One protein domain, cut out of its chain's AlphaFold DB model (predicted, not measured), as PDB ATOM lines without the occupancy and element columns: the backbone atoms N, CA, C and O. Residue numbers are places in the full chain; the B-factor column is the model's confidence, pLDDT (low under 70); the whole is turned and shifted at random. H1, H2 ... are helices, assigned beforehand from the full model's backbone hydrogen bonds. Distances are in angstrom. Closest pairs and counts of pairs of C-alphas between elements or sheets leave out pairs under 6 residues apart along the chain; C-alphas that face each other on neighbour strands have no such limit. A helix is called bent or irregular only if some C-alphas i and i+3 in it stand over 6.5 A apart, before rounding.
ATOM      1  N   LEU A   5     220.725 234.958 190.690       77.88
ATOM      2  CA  LEU A   5     220.694 234.453 189.314       77.88
ATOM      3  C   LEU A   5     221.988 234.751 188.539       77.88
ATOM      4  O   LEU A   5     222.226 234.128 187.507       77.88
ATOM      5  N   SER A   6     222.836 235.659 189.033       83.69
ATOM      6  CA  SER A   6     224.145 235.951 188.433       83.69
ATOM      7  C   SER A   6     225.193 234.861 188.705       83.69
ATOM      8  O   SER A   6     226.247 234.854 188.075       83.69
ATOM      9  N   HIS A   7     224.903 233.903 189.596       84.69
ATOM     10  CA  HIS A   7     225.856 232.860 189.959       84.69
ATOM     11  C   HIS A   7     226.169 231.930 188.761       84.69
ATOM     12  O   HIS A   7     225.241 231.505 188.057       84.69
ATOM     13  N   PRO A   8     227.443 231.543 188.539       84.62
ATOM     14  CA  PRO A   8     227.855 230.698 187.407       84.62
ATOM     15  C   PRO A   8     227.066 229.387 187.277       84.62
ATOM     16  O   PRO A   8     226.737 228.959 186.173       84.62
ATOM     17  N   ILE A   9     226.653 228.810 188.408       83.50
ATOM     18  CA  ILE A   9     225.856 227.572 188.454       83.50
ATOM     19  C   ILE A   9     224.556 227.645 187.632       83.50
ATOM     20  O   ILE A   9     224.141 226.650 187.043       83.50
ATOM     21  N   PHE A  10     223.927 228.824 187.551       78.25
ATOM     22  CA  PHE A  10     222.682 229.035 186.803       78.25
ATOM     23  C   PHE A  10     222.917 229.397 185.330       78.25
ATOM     24  O   PHE A  10     221.970 229.433 184.543       78.25
ATOM     25  N   HIS A  11     224.172 229.654 184.949       77.06
ATOM     26  CA  HIS A  11     224.578 229.894 183.566       77.06
ATOM     27  C   HIS A  11     224.899 228.581 182.852       77.06
ATOM     28  O   HIS A  11     224.478 228.390 181.710       77.06
ATOM     29  N   GLU A  12     225.600 227.673 183.539       79.31
ATOM     30  CA  GLU A  12     225.952 226.345 183.025       79.31
ATOM     31  C   GLU A  12     224.722 225.441 182.900       79.31
ATOM     32  O   GLU A  12     224.518 224.784 181.879       79.31
ATOM     33  N   MET A  13     223.856 225.454 183.914       75.31
ATOM     34  CA  MET A  13     222.606 224.704 183.917       75.31
ATOM     35  C   MET A  13     221.457 225.697 183.867       75.31
ATOM     36  O   MET A  13     221.090 226.244 184.898       75.31
ATOM     37  N   LYS A  14     220.889 225.948 182.681       74.62
ATOM     38  CA  LYS A  14     219.699 226.803 182.523       74.62
ATOM     39  C   LYS A  14     218.464 226.052 183.034       74.62
ATOM     40  O   LYS A  14     217.900 225.256 182.278       74.62
ATOM     41  N   PRO A  15     218.013 226.256 184.286       78.00
ATOM     42  CA  PRO A  15     216.961 225.436 184.862       78.00
ATOM     43  C   PRO A  15     215.625 225.915 184.301       78.00
ATOM     44  O   PRO A  15     215.338 227.113 184.301       78.00
ATOM     45  N   THR A  16     214.775 224.994 183.852       82.38
ATOM     46  CA  THR A  16     213.483 225.346 183.242       82.38
ATOM     47  C   THR A  16     212.573 226.113 184.211       82.38
ATOM     48  O   THR A  16     211.855 227.029 183.811       82.38
ATOM     49  N   GLU A  17     212.627 225.771 185.501       84.31
ATOM     50  CA  GLU A  17     211.730 226.319 186.525       84.31
ATOM     51  C   GLU A  17     212.305 227.536 187.264       84.31
ATOM     52  O   GLU A  17     211.553 228.428 187.664       84.31
ATOM     53  N   LEU A  18     213.632 227.622 187.412       83.31
ATOM     54  CA  LEU A  18     214.303 228.691 188.158       83.31
ATOM     55  C   LEU A  18     214.613 229.903 187.265       83.31
ATOM     56  O   LEU A  18     215.730 230.402 187.190       83.31
ATOM     57  N   ASN A  19     213.584 230.383 186.574       85.12
ATOM     58  CA  ASN A  19     213.617 231.664 185.875       85.12
ATOM     59  C   ASN A  19     213.353 232.827 186.857       85.12
ATOM     60  O   ASN A  19     213.066 232.616 188.038       85.12
ATOM     61  N   LYS A  20     213.383 234.078 186.372       84.38
ATOM     62  CA  LYS A  20     213.107 235.279 187.192       84.38
ATOM     63  C   LYS A  20     211.802 235.167 187.997       84.38
ATOM     64  O   LYS A  20     211.725 235.650 189.124       84.38
ATOM     65  N   THR A  21     210.777 234.524 187.439       88.56
ATOM     66  CA  THR A  21     209.489 234.299 188.107       88.56
ATOM     67  C   THR A  21     209.582 233.192 189.156       88.56
ATOM     68  O   THR A  21     209.051 233.355 190.254       88.56
ATOM     69  N   GLY A  22     210.263 232.088 188.845       88.19
ATOM     70  CA  GLY A  22     210.534 230.996 189.782       88.19
ATOM     71  C   GLY A  22     211.304 231.473 191.009       88.19
ATOM     72  O   GLY A  22     210.894 231.197 192.134       88.19
ATOM     73  N   TYR A  23     212.333 232.297 190.806       86.50
ATOM     74  CA  TYR A  23     213.080 232.915 191.898       86.50
ATOM     75  C   TYR A  23     212.193 233.804 192.782       86.50
ATOM     76  O   TYR A  23     212.185 233.656 194.002       86.50
ATOM     77  N   LYS A  24     211.367 234.679 192.186       88.81
ATOM     78  CA  LYS A  24     210.409 235.495 192.958       88.81
ATOM     79  C   LYS A  24     209.464 234.632 193.792       88.81
ATOM     80  O   LYS A  24     209.217 234.951 194.952       88.81
ATOM     81  N   LYS A  25     208.950 233.536 193.222       91.50
ATOM     82  CA  LYS A  25     208.094 232.585 193.946       91.50
ATOM     83  C   LYS A  25     208.839 231.947 195.115       91.50
ATOM     84  O   LYS A  25     208.283 231.903 196.206       91.50
ATOM     85  N   LEU A  26     210.083 231.516 194.902       89.75
ATOM     86  CA  LEU A  26     210.924 230.910 195.933       89.75
ATOM     87  C   LEU A  26     211.173 231.874 197.098       89.75
ATOM     88  O   LEU A  26     210.979 231.502 198.252       89.75
ATOM     89  N   MET A  27     211.515 233.127 196.804       88.88
ATOM     90  CA  MET A  27     211.695 234.147 197.840       88.88
ATOM     91  C   MET A  27     210.394 234.420 198.604       88.88
ATOM     92  O   MET A  27     210.403 234.537 199.829       88.88
ATOM     93  N   MET A  28     209.259 234.438 197.900       93.00
ATOM     94  CA  MET A  28     207.941 234.617 198.514       93.00
ATOM     95  C   MET A  28     207.500 233.405 199.356       93.00
ATOM     96  O   MET A  28     206.633 233.532 200.218       93.00
ATOM     97  N   CYS A  29     208.073 232.211 199.156       94.25
ATOM     98  CA  CYS A  29     207.737 231.046 199.977       94.25
ATOM     99  C   CYS A  29     208.051 231.280 201.457       94.25
ATOM    100  O   CYS A  29     207.284 230.832 202.309       94.25
ATOM    101  N   TYR A  30     209.142 231.989 201.761       93.25
ATOM    102  CA  TYR A  30     209.526 232.273 203.141       93.25
ATOM    103  C   TYR A  30     208.528 233.213 203.821       93.25
ATOM    104  O   TYR A  30     208.003 232.881 204.882       93.25
ATOM    105  N   THR A  31     208.208 234.344 203.187       94.19
ATOM    106  CA  THR A  31     207.263 235.335 203.726       94.19
ATOM    107  C   THR A  31     205.876 234.725 203.919       94.19
ATOM    108  O   THR A  31     205.334 234.756 205.024       94.19
ATOM    109  N   ASN A  32     205.358 234.042 202.895       95.69
ATOM    110  CA  ASN A  32     204.071 233.348 202.966       95.69
ATOM    111  C   ASN A  32     204.068 232.241 204.033       95.69
ATOM    112  O   ASN A  32     203.063 232.006 204.708       95.69
ATOM    113  N   GLY A  33     205.184 231.519 204.168       95.12
ATOM    114  CA  GLY A  33     205.356 230.474 205.171       95.12
ATOM    115  C   GLY A  33     205.325 231.035 206.590       95.12
ATOM    116  O   GLY A  33     204.653 230.469 207.454       95.12
ATOM    117  N   LEU A  34     205.996 232.164 206.807       96.19
ATOM    118  CA  LEU A  34     206.069 232.848 208.093       96.19
ATOM    119  C   LEU A  34     204.697 233.379 208.525       96.19
ATOM    120  O   LEU A  34     204.244 233.048 209.621       96.19
ATOM    121  N   GLU A  35     203.985 234.082 207.640       95.31
ATOM    122  CA  GLU A  35     202.605 234.525 207.894       95.31
ATOM    123  C   GLU A  35     201.683 233.340 208.208       95.31
ATOM    124  O   GLU A  35     200.883 233.365 209.148       95.31
ATOM    125  N   ARG A  36     201.823 232.240 207.456       92.06
ATOM    126  CA  ARG A  36     201.037 231.025 207.687       92.06
ATOM    127  C   ARG A  36     201.332 230.398 209.048       92.06
ATOM    128  O   ARG A  36     200.391 229.916 209.681       92.06
ATOM    129  N   MET A  37     202.593 230.364 209.481       93.94
ATOM    130  CA  MET A  37     202.973 229.828 210.791       93.94
ATOM    131  C   MET A  37     202.428 230.688 211.928       93.94
ATOM    132  O   MET A  37     201.818 230.144 212.847       93.94
ATOM    133  N   GLN A  38     202.556 232.013 211.828       94.94
ATOM    134  CA  GLN A  38     201.980 232.943 212.802       94.94
ATOM    135  C   GLN A  38     200.466 232.752 212.924       94.94
ATOM    136  O   GLN A  38     199.946 232.584 214.024       94.94
ATOM    137  N   LYS A  39     199.762 232.643 211.791       92.81
ATOM    138  CA  LYS A  39     198.316 232.397 211.779       92.81
ATOM    139  C   LYS A  39     197.930 231.067 212.432       92.81
ATOM    140  O   LYS A  39     196.937 230.995 213.150       92.81
ATOM    141  N   ILE A  40     198.699 229.999 212.202       91.19
ATOM    142  CA  ILE A  40     198.473 228.704 212.873       91.19
ATOM    143  C   ILE A  40     198.666 228.852 214.385       91.19
ATOM    144  O   ILE A  40     197.834 228.367 215.149       91.19
ATOM    145  N   PHE A  41     199.721 229.543 214.813       94.62
ATOM    146  CA  PHE A  41     200.009 229.762 216.227       94.62
ATOM    147  C   PHE A  41     198.884 230.537 216.932       94.62
ATOM    148  O   PHE A  41     198.383 230.087 217.965       94.62
ATOM    149  N   CYS A  42     198.407 231.634 216.334       94.19
ATOM    150  CA  CYS A  42     197.278 232.406 216.859       94.19
ATOM    151  C   CYS A  42     195.985 231.575 216.952       94.19
ATOM    152  O   CYS A  42     195.253 231.679 217.933       94.19
ATOM    153  N   GLN A  43     195.710 230.717 215.963       91.12
ATOM    154  CA  GLN A  43     194.492 229.898 215.922       91.12
ATOM    155  C   GLN A  43     194.524 228.696 216.873       91.12
ATOM    156  O   GLN A  43     193.503 228.356 217.473       91.12
ATOM    157  N   GLU A  44     195.656 227.994 216.965       88.94
ATOM    158  CA  GLU A  44     195.732 226.703 217.661       88.94
ATOM    159  C   GLU A  44     196.294 226.807 219.077       88.94
ATOM    160  O   GLU A  44     195.829 226.082 219.957       88.94
ATOM    161  N   VAL A  45     197.258 227.704 219.306       92.06
ATOM    162  CA  VAL A  45     197.925 227.851 220.607       92.06
ATOM    163  C   VAL A  45     197.257 228.949 221.421       92.06
ATOM    164  O   VAL A  45     196.741 228.674 222.501       92.06
ATOM    165  N   LEU A  46     197.222 230.175 220.891       94.56
ATOM    166  CA  LEU A  46     196.649 231.318 221.610       94.56
ATOM    167  C   LEU A  46     195.116 231.337 221.577       94.56
ATOM    168  O   LEU A  46     194.497 231.923 222.459       94.56
ATOM    169  N   GLN A  47     194.510 230.697 220.571       91.12
ATOM    170  CA  GLN A  47     193.056 230.656 220.348       91.12
ATOM    171  C   GLN A  47     192.415 232.055 220.250       91.12
ATOM    172  O   GLN A  47     191.230 232.222 220.535       91.12
ATOM    173  N   THR A  48     193.191 233.063 219.843       91.44
ATOM    174  CA  THR A  48     192.742 234.455 219.678       91.44
ATOM    175  C   THR A  48     192.006 234.669 218.358       91.44
ATOM    176  O   THR A  48     191.111 235.505 218.271       91.44
ATOM    177  N   GLU A  49     192.353 233.888 217.334       90.44
ATOM    178  CA  GLU A  49     191.694 233.882 216.031       90.44
ATOM    179  C   GLU A  49     190.808 232.647 215.846       90.44
ATOM    180  O   GLU A  49     191.055 231.572 216.400       90.44
ATOM    181  N   THR A  50     189.797 232.760 214.982       84.88
ATOM    182  CA  THR A  50     188.954 231.618 214.625       84.88
ATOM    183  C   THR A  50     189.717 230.613 213.761       84.88
ATOM    184  O   THR A  50     190.408 230.949 212.794       84.88
ATOM    185  N   LYS A  51     189.579 229.329 214.100       83.62
ATOM    186  CA  LYS A  51     190.210 228.245 213.345       83.62
ATOM    187  C   LYS A  51     189.541 228.081 211.983       83.62
ATOM    188  O   LYS A  51     188.330 227.890 211.896       83.62
ATOM    189  N   ILE A  52     190.343 228.051 210.921       79.19
ATOM    190  CA  ILE A  52     189.859 227.705 209.579       79.19
ATOM    191  C   ILE A  52     189.569 226.200 209.542       79.19
ATOM    192  O   ILE A  52     190.498 225.396 209.602       79.19
ATOM    193  N   THR A  53     188.299 225.811 209.431       78.62
ATOM    194  CA  THR A  53     187.845 224.405 209.416       78.62
ATOM    195  C   THR A  53     187.531 223.880 208.013       78.62
ATOM    196  O   THR A  53     186.749 222.945 207.861       78.62
ATOM    197  N   THR A  54     188.100 224.481 206.970       78.62
ATOM    198  CA  THR A  54     187.826 224.120 205.572       78.62
ATOM    199  C   THR A  54     189.013 223.408 204.915       78.62
ATOM    200  O   THR A  54     190.170 223.539 205.331       78.62
ATOM    201  N   GLY A  55     188.729 222.610 203.879       83.56
ATOM    202  CA  GLY A  55     189.740 221.881 203.106       83.56
ATOM    203  C   GLY A  55     190.579 220.928 203.963       83.56
ATOM    204  O   GLY A  55     190.054 220.208 204.808       83.56
ATOM    205  N   ARG A  56     191.908 220.953 203.787       77.88
ATOM    206  CA  ARG A  56     192.847 220.108 204.560       77.88
ATOM    207  C   ARG A  56     192.824 220.373 206.072       77.88
ATOM    208  O   ARG A  56     193.378 219.578 206.820       77.88
ATOM    209  N   ARG A  57     192.226 221.484 206.520       73.44
ATOM    210  CA  ARG A  57     192.092 221.844 207.941       73.44
ATOM    211  C   ARG A  57     190.726 221.480 208.529       73.44
ATOM    212  O   ARG A  57     190.453 221.808 209.683       73.44
ATOM    213  N   ALA A  58     189.866 220.810 207.760       81.00
ATOM    214  CA  ALA A  58     188.592 220.326 208.263       81.00
ATOM    215  C   ALA A  58     188.804 219.308 209.387       81.00
ATOM    216  O   ALA A  58     189.472 218.287 209.219       81.00
TER     217      ALA A  58
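Overview. This is residues 5 to 58 of the 170 residues of an uncharacterized protein of Diversispora epigaea (UniProt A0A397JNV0). One long, gently kinked helix, H2, makes most of a rod; the short helix H1 lies beyond its first end, and a tail without a named element, residues 47 to 58, turns away at its last end. Residues 53 to 58 of that tail stick out, and nothing packs on the middle of H2, residues 27 to 38. The printed part has 54 residues, with two named helices in the order H1, H2 and no named strand; its class is all helix. It is extended, with a radius of gyration of the C-alphas of 17.5 A and spans of 50 by 20 by 13 A.

Arrangement. Start at Leu 5 and go on to H1, residues 9 to 12; it is too short for an O i to N i+4 pair, and its one O i to N i+3 pair is not within hydrogen-bond range. A short link of 7 residues leads to H2, residues 20 to 46. H1 and H2 are apart, with no C-alpha of the one within 8 A of the other. Along H2, 20 of 23 O i to N i+4 pairs are within hydrogen-bond range. Look near residue 30 for its kink of 25 degrees. H2 is neither bent nor irregular, but only just: C-alphas 43 and 46 are 6.2 A apart.

Along the chain. Find C-alpha 9 at (225.856, 227.572, 188.454), where H1 begins. Next find C-alpha 20 at (213.107, 235.279, 187.192); from there H2 runs 38.4 A to C-alpha 46 at (196.649, 231.318, 221.610).

Size, cuts and confidence. The C-alphas of Glu 12 and Thr 48 are the two farthest apart, 50.1 A. Residues 11 to 17 stand free, as do residues 27 to 38, which belong to H2, and residues 53 to 58. The printed part has no cut, and no printed residue has a pLDDT under 70.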